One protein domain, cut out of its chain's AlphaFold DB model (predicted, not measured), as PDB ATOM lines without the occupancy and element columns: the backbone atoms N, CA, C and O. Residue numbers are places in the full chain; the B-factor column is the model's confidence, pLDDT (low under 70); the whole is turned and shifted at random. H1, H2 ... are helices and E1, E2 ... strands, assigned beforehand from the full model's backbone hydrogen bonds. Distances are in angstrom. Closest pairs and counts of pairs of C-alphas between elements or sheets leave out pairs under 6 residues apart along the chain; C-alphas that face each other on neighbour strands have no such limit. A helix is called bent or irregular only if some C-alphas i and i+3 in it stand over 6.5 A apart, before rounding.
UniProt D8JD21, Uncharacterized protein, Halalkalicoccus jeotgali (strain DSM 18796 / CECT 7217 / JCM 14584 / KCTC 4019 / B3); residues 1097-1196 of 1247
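What this domain is: This is residues 1097 to 1196 of the 1247 residues of an uncharacterized protein of Halalkalicoccus jeotgali (strain DSM 18796 / CECT 7217 / JCM 14584 / KCTC 4019 / B3) (UniProt D8JD21). A strongly twisted wall of five antiparallel strands has two short two-strand ribbons, E3 with E9 and E4 with E8, partly over one of its faces; E2, a strand of the wall, bends and runs on into E3. The small helix H1 covers part of E7 at one edge of the wall, and after it a long link, residues 1166 to 1183, loops out past E4 before the chain returns as E8 and E9. The printed part has 100 residues, with the order E1 E2 E3 E4 E5 E6 E7 H1 E8 E9 along it. The large sheet has the order E1 - E2 - E5 - E6 - E7; the class is mostly strand, though under half of the residues are in named elements. The whole is compact, with a radius of gyration of the C-alphas of 13.3 A, and spans 41 by 30 by 21 A.

How they stand to each other: E1, residues 1098 to 1100, and E2, residues 1107 to 1110, form an antiparallel hairpin, with N 1109 and O 1099 2.8 A apart, within hydrogen-bond range. E2 is also the antiparallel neighbour of E5, residues 1135 to 1139, where N 1138 and O 1108 are 2.7 A apart. E5 continues with E6, residues 1144 to 1148, and E7, residues 1154 to 1158, as a meander, each strand the antiparallel neighbour of the one before. N 1137 and O 1146 are 2.8 A apart between E5 and E6, a hairpin, and N 1158 and O 1145 2.8 A between E6 and E7, another hairpin. E1 and E7 are the edge strands, and from edge to edge the strands' lines turn by 123 degrees. E2 runs on into E3, residues 1112 to 1116, at 50 degrees. E3 is the antiparallel neighbour of E9, residues 1188 to 1190, with N 1113 and O 1189 2.8 A apart. The closest C-alphas of E5 and E9 are those of Trp 1136 and Pro 1190, 6.6 A apart. E4, residues 1124 to 1129, is the antiparallel neighbour of E8, residues 1184 to 1186, with N 1128 and O 1185 2.8 A apart. E8 runs on into E9 at 41 degrees. The closest C-alphas of E4 and E7 are those of Arg 1128 and Leu 1155, 7.6 A apart. Residues 1126 to 1127 of E4 also pair, antiparallel, with residues 1173 to 1174. H1, residues 1161 to 1165, is on the large sheet at a height of 7.9 A, only just over E7, on which 3 of its 5 C-alphas fall. The closest C-alphas of E6 and H1 are those of Val 1145 and Pro 1161, 5.9 A apart. In H1, 0 of 1 O i to N i+4 pairs and 2 of 2 O i to N i+3 pairs are within hydrogen-bond range. E4 and H1 are apart.

Where its parts are: E1 begins at C-alpha 1098, at (170.938, 138.770, 126.343). E4, six residues and the longest strand, starts at C-alpha 1124, at (163.723, 143.081, 150.582), and measures 17.0 A from first to last C-alpha. E5 measures 12.9 A, E6 12.8 A, E7 11.1 A and H1 8.6 A. H1 is neither bent nor irregular, but only just: C-alphas 1162 and 1165 are 6.3 A apart. E2 measures 9.7 A, E3 9.2 A, E1 7.0 A, E8 6.9 A and E9 6.6 A. E9 ends at C-alpha 1190, at (168.109, 139.424, 135.723).

The domain as a whole: The two C-alphas farthest apart are those of Glu 1105 and Ser 1179, 40.8 A. The printed part has no cut, and the link from H1 to E8, 18 residues, is long. The mean pLDDT of the printed part is 78.7; 22 residues are under 70, among them residues 1097 to 1100, 1102 to 1105, 1113 to 1115 and 1192 to 1196.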
ATOM      1  N   CYS A1097     174.010 141.051 128.349       58.19
ATOM      2  CA  CYS A1097     173.674 139.735 128.902       58.19
ATOM      3  C   CYS A1097     172.343 139.148 128.356       58.19
ATOM      4  O   CYS A1097     171.422 138.827 129.117       58.19
ATOM      5  N   MET A1098     172.208 139.024 127.033       66.31
ATOM      6  CA  MET A1098     170.938 138.770 126.343       66.31
ATOM      7  C   MET A1098     171.041 137.754 125.195       66.31
ATOM      8  O   MET A1098     172.082 137.600 124.562       66.31
ATOM      9  N   ARG A1099     169.926 137.080 124.872       64.31
ATOM     10  CA  ARG A1099     169.780 136.259 123.651       64.31
ATOM     11  C   ARG A1099     168.451 136.500 122.939       64.31
ATOM     12  O   ARG A1099     167.434 136.711 123.592       64.31
ATOM     13  N   ALA A1100     168.431 136.366 121.613       62.44
ATOM     14  CA  ALA A1100     167.228 136.573 120.802       62.44
ATOM     15  C   ALA A1100     166.037 135.717 121.283       62.44
ATOM     16  O   ALA A1100     166.147 134.489 121.404       62.44
ATOM     17  N   TYR A1101     164.887 136.349 121.539       71.94
ATOM     18  CA  TYR A1101     163.669 135.646 121.938       71.94
ATOM     19  C   TYR A1101     162.932 135.128 120.695       71.94
ATOM     20  O   TYR A1101     162.495 135.889 119.832       71.94
ATOM     21  N   SER A1102     162.825 133.802 120.559       56.47
ATOM     22  CA  SER A1102     162.319 133.164 119.339       56.47
ATOM     23  C   SER A1102     160.888 133.604 119.007       56.47
ATOM     24  O   SER A1102     159.943 133.187 119.675       56.47
ATOM     25  N   GLY A1103     160.722 134.389 117.938       58.34
ATOM     26  CA  GLY A1103     159.417 134.733 117.364       58.34
ATOM     27  C   GLY A1103     159.015 136.211 117.406       58.34
ATOM     28  O   GLY A1103     158.002 136.532 116.791       58.34
ATOM     29  N   ASN A1104     159.792 137.101 118.041       63.94
ATOM     30  CA  ASN A1104     159.559 138.553 118.031       63.94
ATOM     31  C   ASN A1104     160.841 139.313 117.654       63.94
ATOM     32  O   ASN A1104     161.846 139.213 118.348       63.94
ATOM     33  N   GLU A1105     160.808 140.072 116.553       64.56
ATOM     34  CA  GLU A1105     161.878 141.027 116.219       64.56
ATOM     35  C   GLU A1105     161.863 142.186 117.237       64.56
ATOM     36  O   GLU A1105     160.789 142.706 117.537       64.56
ATOM     37  N   GLY A1106     163.033 142.573 117.762       71.81
ATOM     38  CA  GLY A1106     163.191 143.689 118.714       71.81
ATOM     39  C   GLY A1106     163.007 143.339 120.199       71.81
ATOM     40  O   GLY A1106     162.992 144.239 121.036       71.81
ATOM     41  N   VAL A1107     162.862 142.050 120.542       80.00
ATOM     42  CA  VAL A1107     162.763 141.580 121.935       80.00
ATOM     43  C   VAL A1107     163.812 140.507 122.206       80.00
ATOM     44  O   VAL A1107     163.851 139.464 121.544       80.00
ATOM     45  N   SER A1108     164.615 140.737 123.234       79.38
ATOM     46  CA  SER A1108     165.669 139.834 123.681       79.38
ATOM     47  C   SER A1108     165.355 139.283 125.070       79.38
ATOM     48  O   SER A1108     164.718 139.930 125.890       79.38
ATOM     49  N   ARG A1109     165.747 138.038 125.346       80.19
ATOM     50  CA  ARG A1109     165.599 137.409 126.662       80.19
ATOM     51  C   ARG A1109     166.861 137.660 127.479       80.19
ATOM     52  O   ARG A1109     167.946 137.303 127.021       80.19
ATOM     53  N   LEU A1110     166.699 138.202 128.681       77.00
ATOM     54  CA  LEU A1110     167.783 138.385 129.646       77.00
ATOM     55  C   LEU A1110     168.112 137.041 130.310       77.00
ATOM     56  O   LEU A1110     167.218 136.222 130.571       77.00
ATOM     57  N   TYR A1111     169.395 136.805 130.567       69.38
ATOM     58  CA  TYR A1111     169.826 135.676 131.388       69.38
ATOM     59  C   TYR A1111     169.475 135.916 132.865       69.38
ATOM     60  O   TYR A1111     169.376 137.059 133.321       69.38
ATOM     61  N   ASN A1112     169.256 134.831 133.612       71.62
ATOM     62  CA  ASN A1112     169.125 134.913 135.064       71.62
ATOM     63  C   ASN A1112     170.536 134.953 135.666       71.62
ATOM     64  O   ASN A1112     171.349 134.107 135.320       71.62
ATOM     65  N   ALA A1113     170.791 135.897 136.563       63.00
ATOM     66  CA  ALA A1113     171.989 135.946 137.391       63.00
ATOM     67  C   ALA A1113     171.803 135.115 138.674       63.00
ATOM     68  O   ALA A1113     170.677 134.745 139.035       63.00
ATOM     69  N   ASN A1114     172.902 134.863 139.389       49.16
ATOM     70  CA  ASN A1114     172.856 134.166 140.668       49.16
ATOM     71  C   ASN A1114     172.102 134.986 141.731       49.16
ATOM     72  O   ASN A1114     172.266 136.198 141.884       49.16
ATOM     73  N   GLY A1115     171.239 134.288 142.472       62.75
ATOM     74  CA  GLY A1115     170.387 134.862 143.511       62.75
ATOM     75  C   GLY A1115     168.975 135.262 143.061       62.75
ATOM     76  O   GLY A1115     168.553 135.112 141.912       62.75
ATOM     77  N   ASP A1116     168.214 135.749 144.034       83.88
ATOM     78  CA  ASP A1116     166.851 136.238 143.840       83.88
ATOM     79  C   ASP A1116     166.850 137.773 143.833       83.88
ATOM     80  O   ASP A1116     167.725 138.402 144.436       83.88
ATOM     81  N   VAL A1117     165.867 138.387 143.175       85.06
ATOM     82  CA  VAL A1117     165.699 139.841 143.221       85.06
ATOM     83  C   VAL A1117     165.440 140.273 144.661       85.06
ATOM     84  O   VAL A1117     164.548 139.766 145.352       85.06
ATOM     85  N   ARG A1118     166.217 141.260 145.090       82.50
ATOM     86  CA  ARG A1118     166.000 142.017 146.310       82.50
ATOM     87  C   ARG A1118     165.932 143.491 145.942       82.50
ATOM     88  O   ARG A1118     166.763 143.963 145.169       82.50
ATOM     89  N   ALA A1119     164.909 144.179 146.434       82.75
ATOM     90  CA  ALA A1119     164.603 145.540 146.023       82.75
ATOM     91  C   ALA A1119     164.408 146.481 147.218       82.75
ATOM     92  O   ALA A1119     163.959 146.089 148.305       82.75
ATOM     93  N   GLY A1120     164.738 147.752 146.998       76.06
ATOM     94  CA  GLY A1120     164.631 148.821 147.984       76.06
ATOM     95  C   GLY A1120     165.793 148.895 148.984       76.06
ATOM     96  O   GLY A1120     166.642 148.009 149.062       76.06
ATOM     97  N   PRO A1121     165.829 149.948 149.821       64.62
ATOM     98  CA  PRO A1121     166.975 150.281 150.677       64.62
ATOM     99  C   PRO A1121     167.263 149.277 151.807       64.62
ATOM    100  O   PRO A1121     168.271 149.414 152.491       64.62
ATOM    101  N   ASN A1122     166.379 148.296 152.024       68.31
ATOM    102  CA  ASN A1122     166.547 147.235 153.022       68.31
ATOM    103  C   ASN A1122     166.716 145.845 152.382       68.31
ATOM    104  O   ASN A1122     166.555 144.851 153.085       68.31
ATOM    105  N   ASP A1123     166.979 145.775 151.072       72.62
ATOM    106  CA  ASP A1123     167.287 144.527 150.361       72.62
ATOM    107  C   ASP A1123     166.179 143.456 150.511       72.62
ATOM    108  O   ASP A1123     166.410 142.281 150.827       72.62
ATOM    109  N   VAL A1124     164.924 143.892 150.334       79.44
ATOM    110  CA  VAL A1124     163.723 143.081 150.582       79.44
ATOM    111  C   VAL A1124     163.503 142.117 149.424       79.44
ATOM    112  O   VAL A1124     163.419 142.534 148.271       79.44
ATOM    113  N   ARG A1125     163.372 140.823 149.728       87.56
ATOM    114  CA  ARG A1125     163.135 139.782 148.724       87.56
ATOM    115  C   ARG A1125     161.707 139.850 148.173       87.56
ATOM    116  O   ARG A1125     160.751 140.014 148.936       87.56
ATOM    117  N   VAL A1126     161.579 139.672 146.860       91.25
ATOM    118  CA  VAL A1126     160.298 139.725 146.138       91.25
ATOM    119  C   VAL A1126     159.896 138.364 145.564       91.25
ATOM    120  O   VAL A1126     160.736 137.508 145.265       91.25
ATOM    121  N   TYR A1127     158.589 138.162 145.425       90.94
ATOM    122  CA  TYR A1127     157.966 136.878 145.121       90.94
ATOM    123  C   TYR A1127     156.934 136.997 143.996       90.94
ATOM    124  O   TYR A1127     156.372 138.061 143.731       90.94
ATOM    125  N   ARG A1128     156.664 135.862 143.354       89.56
ATOM    126  CA  ARG A1128     155.629 135.655 142.334       89.56
ATOM    127  C   ARG A1128     154.804 134.402 142.663       89.56
ATOM    128  O   ARG A1128     155.315 133.547 143.384       89.56
ATOM    129  N   PRO A1129     153.579 134.246 142.138       85.88
ATOM    130  CA  PRO A1129     152.788 133.032 142.346       85.88
ATOM    131  C   PRO A1129     153.530 131.754 141.908       85.88
ATOM    132  O   PRO A1129     154.234 131.744 140.891       85.88
ATOM    133  N   ALA A1130     153.382 130.672 142.670       75.00
ATOM    134  CA  ALA A1130     153.911 129.353 142.334       75.00
ATOM    135  C   ALA A1130     153.067 128.717 141.212       75.00
ATOM    136  O   ALA A1130     151.840 128.712 141.286       75.00
ATOM    137  N   GLY A1131     153.700 128.173 140.161       63.91
ATOM    138  CA  GLY A1131     152.948 127.544 139.057       63.91
ATOM    139  C   GLY A1131     153.626 127.426 137.686       63.91
ATOM    140  O   GLY A1131     153.101 126.719 136.833       63.91
ATOM    141  N   GLY A1132     154.804 128.022 137.463       62.78
ATOM    142  CA  GLY A1132     155.581 127.840 136.225       62.78
ATOM    143  C   GLY A1132     156.839 128.716 136.139       62.78
ATOM    144  O   GLY A1132     157.112 129.499 137.051       62.78
ATOM    145  N   GLN A1133     157.676 128.565 135.104       69.06
ATOM    146  CA  GLN A1133     158.926 129.340 134.957       69.06
ATOM    147  C   GLN A1133     158.644 130.784 134.512       69.06
ATOM    148  O   GLN A1133     157.833 130.991 133.620       69.06
ATOM    149  N   SER A1134     159.325 131.771 135.105       83.25
ATOM    150  CA  SER A1134     159.311 133.157 134.619       83.25
ATOM    151  C   SER A1134     160.523 133.452 133.746       83.25
ATOM    152  O   SER A1134     161.595 132.868 133.928       83.25
ATOM    153  N   VAL A1135     160.361 134.389 132.821       87.31
ATOM    154  CA  VAL A1135     161.408 134.870 131.925       87.31
ATOM    155  C   VAL A1135     161.495 136.388 131.985       87.31
ATOM    156  O   VAL A1135     160.482 137.074 132.101       87.31
ATOM    157  N   TRP A1136     162.718 136.897 131.888       89.69
ATOM    158  CA  TRP A1136     162.996 138.317 131.744       89.69
ATOM    159  C   TRP A1136     163.162 138.664 130.269       89.69
ATOM    160  O   TRP A1136     163.924 138.007 129.556       89.69
ATOM    161  N   LEU A1137     162.446 139.682 129.809       88.19
ATOM    162  CA  LEU A1137     162.480 140.174 128.439       88.19
ATOM    163  C   LEU A1137     162.955 141.627 128.436       88.19
ATOM    164  O   LEU A1137     162.506 142.429 129.245       88.19
ATOM    165  N   TYR A1138     163.845 141.960 127.517       85.88
ATOM    166  CA  TYR A1138     164.292 143.310 127.226       85.88
ATOM    167  C   TYR A1138     163.768 143.712 125.852       85.88
ATOM    168  O   TYR A1138     163.965 142.999 124.865       85.88
ATOM    169  N   HIS A1139     163.068 144.839 125.795       85.31
ATOM    170  CA  HIS A1139     162.526 145.379 124.552       85.31
ATOM    171  C   HIS A1139     163.480 146.449 124.032       85.31
ATOM    172  O   HIS A1139     163.536 147.548 124.578       85.31
ATOM    173  N   GLU A1140     164.219 146.126 122.974       77.19
ATOM    174  CA  GLU A1140     165.310 146.957 122.443       77.19
ATOM    175  C   GLU A1140     164.804 148.306 121.906       77.19
ATOM    176  O   GLU A1140     165.489 149.318 122.014       77.19
ATOM    177  N   ASP A1141     163.575 148.350 121.379       79.69
ATOM    178  CA  ASP A1141     162.965 149.579 120.852       79.69
ATOM    179  C   ASP A1141     162.593 150.598 121.947       79.69
ATOM    180  O   ASP A1141     162.457 151.793 121.665       79.69
ATOM    181  N   THR A1142     162.356 150.129 123.177       81.19
ATOM    182  CA  THR A1142     161.856 150.947 124.295       81.19
ATOM    183  C   THR A1142     162.783 150.978 125.503       81.19
ATOM    184  O   THR A1142     162.478 151.712 126.437       81.19
ATOM    185  N   GLU A1143     163.875 150.208 125.486       80.62
ATOM    186  CA  GLU A1143     164.829 150.025 126.592       80.62
ATOM    187  C   GLU A1143     164.165 149.546 127.903       80.62
ATOM    188  O   GLU A1143     164.663 149.766 129.003       80.62
ATOM    189  N   THR A1144     163.018 148.865 127.801       85.88
ATOM    190  CA  THR A1144     162.219 148.421 128.959       85.88
ATOM    191  C   THR A1144     162.485 146.959 129.308       85.88
ATOM    192  O   THR A1144     162.536 146.113 128.409       85.88
ATOM    193  N   VAL A1145     162.529 146.643 130.605       88.69
ATOM    194  CA  VAL A1145     162.658 145.274 131.137       88.69
ATOM    195  C   VAL A1145     161.297 144.757 131.606       88.69
ATOM    196  O   VAL A1145     160.578 145.432 132.334       88.69
ATOM    197  N   GLU A1146     160.930 143.541 131.224       91.94
ATOM    198  CA  GLU A1146     159.650 142.911 131.548       91.94
ATOM    199  C   GLU A1146     159.865 141.535 132.195       91.94
ATOM    200  O   GLU A1146     160.585 140.697 131.654       91.94
ATOM    201  N   LEU A1147     159.202 141.279 133.328       92.62
ATOM    202  CA  LEU A1147     159.092 139.948 133.928       92.62
ATOM    203  C   LEU A1147     157.782 139.305 133.485       92.62
ATOM    204  O   LEU A1147     156.706 139.840 133.760       92.62
ATOM    205  N   ARG A1148     157.863 138.131 132.864       89.31
ATOM    206  CA  ARG A1148     156.695 137.395 132.369       89.31
ATOM    207  C   ARG A1148     156.681 135.959 132.877       89.31
ATOM    208  O   ARG A1148     157.747 135.367 133.045       89.31
ATOM    209  N   ASP A1149     155.509 135.397 133.143       85.88
ATOM    210  CA  ASP A1149     155.370 133.993 133.540       85.88
ATOM    211  C   ASP A1149     155.165 133.031 132.354       85.88
ATOM    212  O   ASP A1149     155.217 133.413 131.183       85.88
ATOM    213  N   SER A1150     154.979 131.746 132.667       77.19
ATOM    214  CA  SER A1150     154.793 130.677 131.685       77.19
ATOM    215  C   SER A1150     153.435 130.694 130.980       77.19
ATOM    216  O   SER A1150     153.298 130.015 129.963       77.19
ATOM    217  N   ASP A1151     152.458 131.439 131.500       76.38
ATOM    218  CA  ASP A1151     151.139 131.635 130.889       76.38
ATOM    219  C   ASP A1151     151.097 132.904 130.008       76.38
ATOM    220  O   ASP A1151     150.043 133.272 129.486       76.38
ATOM    221  N   ASP A1152     152.266 133.519 129.772       76.62
ATOM    222  CA  ASP A1152     152.475 134.750 128.996       76.62
ATOM    223  C   ASP A1152     151.841 135.992 129.668       76.62
ATOM    224  O   ASP A1152     151.581 136.998 129.003       76.62
ATOM    225  N   GLU A1153     151.613 135.947 130.992       83.50
ATOM    226  CA  GLU A1153     151.132 137.079 131.794       83.50
ATOM    227  C   GLU A1153     152.306 137.923 132.322       83.50
ATOM    228  O   GLU A1153     153.296 137.417 132.863       83.50
ATOM    229  N   THR A1154     152.216 139.244 132.138       89.88
ATOM    230  CA  THR A1154     153.222 140.201 132.614       89.88
ATOM    231  C   THR A1154     153.095 140.390 134.124       89.88
ATOM    232  O   THR A1154     152.095 140.918 134.608       89.88
ATOM    233  N   LEU A1155     154.138 140.005 134.857       88.69
ATOM    234  CA  LEU A1155     154.209 140.116 136.314       88.69
ATOM    235  C   LEU A1155     154.772 141.464 136.780       88.69
ATOM    236  O   LEU A1155     154.351 141.958 137.821       88.69
ATOM    237  N   ALA A1156     155.723 142.038 136.036       90.94
ATOM    238  CA  ALA A1156     156.306 143.353 136.311       90.94
ATOM    239  C   ALA A1156     156.890 143.980 135.030       90.94
ATOM    240  O   ALA A1156     157.267 143.272 134.093       90.94
ATOM    241  N   THR A1157     156.971 145.311 134.968       91.62
ATOM    242  CA  THR A1157     157.579 146.045 133.845       91.62
ATOM    243  C   THR A1157     158.300 147.282 134.355       91.62
ATOM    244  O   THR A1157     157.714 148.080 135.081       91.62
ATOM    245  N   PHE A1158     159.540 147.459 133.914       91.75
ATOM    246  CA  PHE A1158     160.453 148.510 134.339       91.75
ATOM    247  C   PHE A1158     160.859 149.349 133.130       91.75
ATOM    248  O   PHE A1158     161.233 148.819 132.079       91.75
ATOM    249  N   THR A1159     160.730 150.667 133.265       83.38
ATOM    250  CA  THR A1159     161.087 151.631 132.215       83.38
ATOM    251  C   THR A1159     162.573 151.941 132.151       83.38
ATOM    252  O   THR A1159     163.025 152.390 131.105       83.38
ATOM    253  N   ASP A1160     163.297 151.696 133.238       78.75
ATOM    254  CA  ASP A1160     164.751 151.742 133.312       78.75
ATOM    255  C   ASP A1160     165.235 150.386 133.864       78.75
ATOM    256  O   ASP A1160     164.644 149.892 134.832       78.75
ATOM    257  N   PRO A1161     166.256 149.739 133.271       75.38
ATOM    258  CA  PRO A1161     166.839 148.518 133.815       75.38
ATOM    259  C   PRO A1161     167.205 148.618 135.305       75.38
ATOM    260  O   PRO A1161     167.000 147.648 136.035       75.38
ATOM    261  N   GLU A1162     167.689 149.769 135.786       73.94
ATOM    262  CA  GLU A1162     168.082 149.938 137.195       73.94
ATOM    263  C   GLU A1162     166.890 149.877 138.170       73.94
ATOM    264  O   GLU A1162     167.052 149.469 139.326       73.94
ATOM    265  N   ASP A1163     165.674 150.189 137.702       84.69
ATOM    266  CA  ASP A1163     164.460 150.200 138.530       84.69
ATOM    267  C   ASP A1163     164.061 148.800 139.022       84.69
ATOM    268  O   ASP A1163     163.356 148.673 140.023       84.69
ATOM    269  N   VAL A1164     164.573 147.736 138.389       86.25
ATOM    270  CA  VAL A1164     164.366 146.334 138.799       86.25
ATOM    271  C   VAL A1164     164.688 146.119 140.285       86.25
ATOM    272  O   VAL A1164     164.063 145.276 140.935       86.25
ATOM    273  N   PHE A1165     165.636 146.883 140.836       85.69
ATOM    274  CA  PHE A1165     166.093 146.773 142.226       85.69
ATOM    275  C   PHE A1165     165.604 147.920 143.130       85.69
ATOM    276  O   PHE A1165     165.954 147.968 144.313       85.69
ATOM    277  N   ALA A1166     164.803 148.854 142.611       86.19
ATOM    278  CA  ALA A1166     164.501 150.107 143.298       86.19
ATOM    279  C   ALA A1166     163.351 149.998 144.314       86.19
ATOM    280  O   ALA A1166     163.514 150.443 145.454       86.19
ATOM    281  N   ASP A1167     162.209 149.404 143.945       86.75
ATOM    282  CA  ASP A1167     161.023 149.322 144.810       86.75
ATOM    283  C   ASP A1167     160.441 147.893 144.846       86.75
ATOM    284  O   ASP A1167     160.022 147.352 143.823       86.75
ATOM    285  N   PRO A1168     160.385 147.236 146.021       86.88
ATOM    286  CA  PRO A1168     159.849 145.882 146.127       86.88
ATOM    287  C   PRO A1168     158.334 145.802 145.873       86.88
ATOM    288  O   PRO A1168     157.819 144.704 145.677       86.88
ATOM    289  N   THR A1169     157.615 146.932 145.876       85.56
ATOM    290  CA  THR A1169     156.168 146.974 145.604       85.56
ATOM    291  C   THR A1169     155.808 146.876 144.121       85.56
ATOM    292  O   THR A1169     154.641 146.656 143.804       85.56
ATOM    293  N   ASP A1170     156.795 146.957 143.223       88.81
ATOM    294  CA  ASP A1170     156.609 146.746 141.781       88.81
ATOM    295  C   ASP A1170     156.439 145.259 141.407       88.81
ATOM    296  O   ASP A1170     156.166 144.924 140.253       88.81
ATOM    297  N   TYR A1171     156.571 144.359 142.388       92.00
ATOM    298  CA  TYR A1171     156.432 142.913 142.237       92.00
ATOM    299  C   TYR A1171     155.138 142.384 142.887       92.00
ATOM    300  O   TYR A1171     154.591 143.026 143.783       92.00
ATOM    301  N   PRO A1172     154.652 141.187 142.492       89.38
ATOM    302  CA  PRO A1172     153.378 140.643 142.975       89.38
ATOM    303  C   PRO A1172     153.234 140.520 144.502       89.38
ATOM    304  O   PRO A1172     152.131 140.704 145.017       89.38
ATOM    305  N   ALA A1173     154.314 140.195 145.221       88.94
ATOM    306  CA  ALA A1173     154.337 140.176 146.682       88.94
ATOM    307  C   ALA A1173     155.754 140.354 147.242       88.94
ATOM    308  O   ALA A1173     156.749 139.982 146.614       88.94
ATOM    309  N   THR A1174     155.834 140.846 148.476       88.88
ATOM    310  CA  THR A1174     157.045 140.810 149.300       88.88
ATOM    311  C   THR A1174     156.916 139.759 150.399       88.88
ATOM    312  O   THR A1174     155.828 139.258 150.678       88.88
ATOM    313  N   GLU A1175     158.015 139.459 151.093       80.25
ATOM    314  CA  GLU A1175     158.016 138.548 152.250       80.25
ATOM    315  C   GLU A1175     156.962 138.909 153.320       80.25
ATOM    316  O   GLU A1175     156.453 138.036 154.015       80.25
ATOM    317  N   LYS A1176     156.589 140.192 153.440       79.56
ATOM    318  CA  LYS A1176     155.585 140.654 154.414       79.56
ATOM    319  C   LYS A1176     154.141 140.423 153.975       79.56
ATOM    320  O   LYS A1176     153.248 140.491 154.819       79.56
ATOM    321  N   ASP A1177     153.915 140.179 152.689       79.38
ATOM    322  CA  ASP A1177     152.581 140.028 152.105       79.38
ATOM    323  C   ASP A1177     152.126 138.558 152.063       79.38
ATOM    324  O   ASP A1177     150.963 138.275 151.771       79.38
ATOM    325  N   ILE A1178     153.023 137.618 152.387       82.44
ATOM    326  CA  ILE A1178     152.811 136.175 152.247       82.44
ATOM    327  C   ILE A1178     152.562 135.537 153.617       82.44
ATOM    328  O   ILE A1178     153.412 135.565 154.502       82.44
ATOM    329  N   SER A1179     151.389 134.921 153.784       75.31
ATOM    330  CA  SER A1179     151.058 134.111 154.968       75.31
ATOM    331  C   SER A1179     151.313 132.612 154.778       75.31
ATOM    332  O   SER A1179     151.409 131.888 155.763       75.31
ATOM    333  N   ASP A1180     151.387 132.150 153.528       82.38
ATOM    334  CA  ASP A1180     151.643 130.762 153.137       82.38
ATOM    335  C   ASP A1180     152.620 130.754 151.956       82.38
ATOM    336  O   ASP A1180     152.259 131.114 150.839       82.38
ATOM    337  N   PHE A1181     153.875 130.378 152.208       79.31
ATOM    338  CA  PHE A1181     154.929 130.384 151.191       79.31
ATOM    339  C   PHE A1181     154.800 129.251 150.163       79.31
ATOM    340  O   PHE A1181     155.509 129.280 149.162       79.31
ATOM    341  N   SER A1182     153.902 128.279 150.355       75.44
ATOM    342  CA  SER A1182     153.723 127.175 149.400       75.44
ATOM    343  C   SER A1182     153.080 127.607 148.074       75.44
ATOM    344  O   SER A1182     153.277 126.951 147.052       75.44
ATOM    345  N   GLU A1183     152.371 128.741 148.065       82.06
ATOM    346  CA  GLU A1183     151.744 129.318 146.867       82.06
ATOM    347  C   GLU A1183     152.637 130.348 146.149       82.06
ATOM    348  O   GLU A1183     152.196 130.977 145.184       82.06
ATOM    349  N   TRP A1184     153.892 130.530 146.585       87.19
ATOM    350  CA  TRP A1184     154.795 131.571 146.082       87.19
ATOM    351  C   TRP A1184     156.198 131.042 145.767       87.19
ATOM    352  O   TRP A1184     156.753 130.206 146.472       87.19
ATOM    353  N   SER A1185     156.809 131.601 144.727       86.50
ATOM    354  CA  SER A1185     158.197 131.362 144.332       86.50
ATOM    355  C   SER A1185     158.968 132.675 144.305       86.50
ATOM    356  O   SER A1185     158.410 133.731 144.003       86.50
ATOM    357  N   THR A1186     160.268 132.632 144.577       89.00
ATOM    358  CA  THR A1186     161.117 133.821 144.464       89.00
ATOM    359  C   THR A1186     161.317 134.219 142.999       89.00
ATOM    360  O   THR A1186     161.272 133.387 142.081       89.00
ATOM    361  N   VAL A1187     161.495 135.519 142.757       88.69
ATOM    362  CA  VAL A1187     161.828 136.039 141.424       88.69
ATOM    363  C   VAL A1187     163.342 135.965 141.236       88.69
ATOM    364  O   VAL A1187     164.089 136.519 142.037       88.69
ATOM    365  N   LYS A1188     163.808 135.294 140.176       85.62
ATOM    366  CA  LYS A1188     165.243 135.210 139.857       85.62
ATOM    367  C   LYS A1188     165.781 136.544 139.362       85.62
ATOM    368  O   LYS A1188     165.075 137.252 138.649       85.62
ATOM    369  N   ARG A1189     167.014 136.884 139.734       82.56
ATOM    370  CA  ARG A1189     167.657 138.150 139.360       82.56
ATOM    371  C   ARG A1189     167.961 138.195 137.851       82.56
ATOM    372  O   ARG A1189     168.487 137.207 137.352       82.56
ATOM    373  N   PRO A1190     167.663 139.281 137.110       79.62
ATOM    374  CA  PRO A1190     168.109 139.424 135.723       79.62
ATOM    375  C   PRO A1190     169.538 139.973 135.640       79.62
ATOM    376  O   PRO A1190     169.924 140.834 136.434       79.62
ATOM    377  N   ALA A1191     170.298 139.526 134.641       70.06
ATOM    378  CA  ALA A1191     171.546 140.165 134.232       70.06
ATOM    379  C   ALA A1191     171.226 141.372 133.331       70.06
ATOM    380  O   ALA A1191     170.760 141.195 132.205       70.06
ATOM    381  N   LEU A1192     171.398 142.594 133.846       67.75
ATOM    382  CA  LEU A1192     171.003 143.824 133.150       67.75
ATOM    383  C   LEU A1192     172.061 144.290 132.128       67.75
ATOM    384  O   LEU A1192     173.256 144.141 132.393       67.75
ATOM    385  N   PRO A1193     171.650 144.905 131.004       58.88
ATOM    386  CA  PRO A1193     172.575 145.489 130.028       58.88
ATOM    387  C   PRO A1193     173.457 146.590 130.654       58.88
ATOM    388  O   PRO A1193     172.928 147.485 131.312       58.88
ATOM    389  N   GLY A1194     174.786 146.546 130.447       58.38
ATOM    390  CA  GLY A1194     175.709 147.644 130.810       58.38
ATOM    391  C   GLY A1194     176.475 147.546 132.144       58.38
ATOM    392  O   GLY A1194     177.019 148.553 132.587       58.38
ATOM    393  N   ARG A1195     176.545 146.374 132.798       55.31
ATOM    394  CA  ARG A1195     177.066 146.234 134.181       55.31
ATOM    395  C   ARG A1195     178.535 145.778 134.339       55.31
ATOM    396  O   ARG A1195     179.004 145.699 135.470       55.31
ATOM    397  N   ILE A1196     179.279 145.482 133.267       61.78
ATOM    398  CA  ILE A1196     180.707 145.118 133.391       61.78
ATOM    399  C   ILE A1196     181.538 146.400 133.545       61.78
ATOM    400  O   ILE A1196     181.723 147.138 132.578       61.78
TER     401      ILE A1196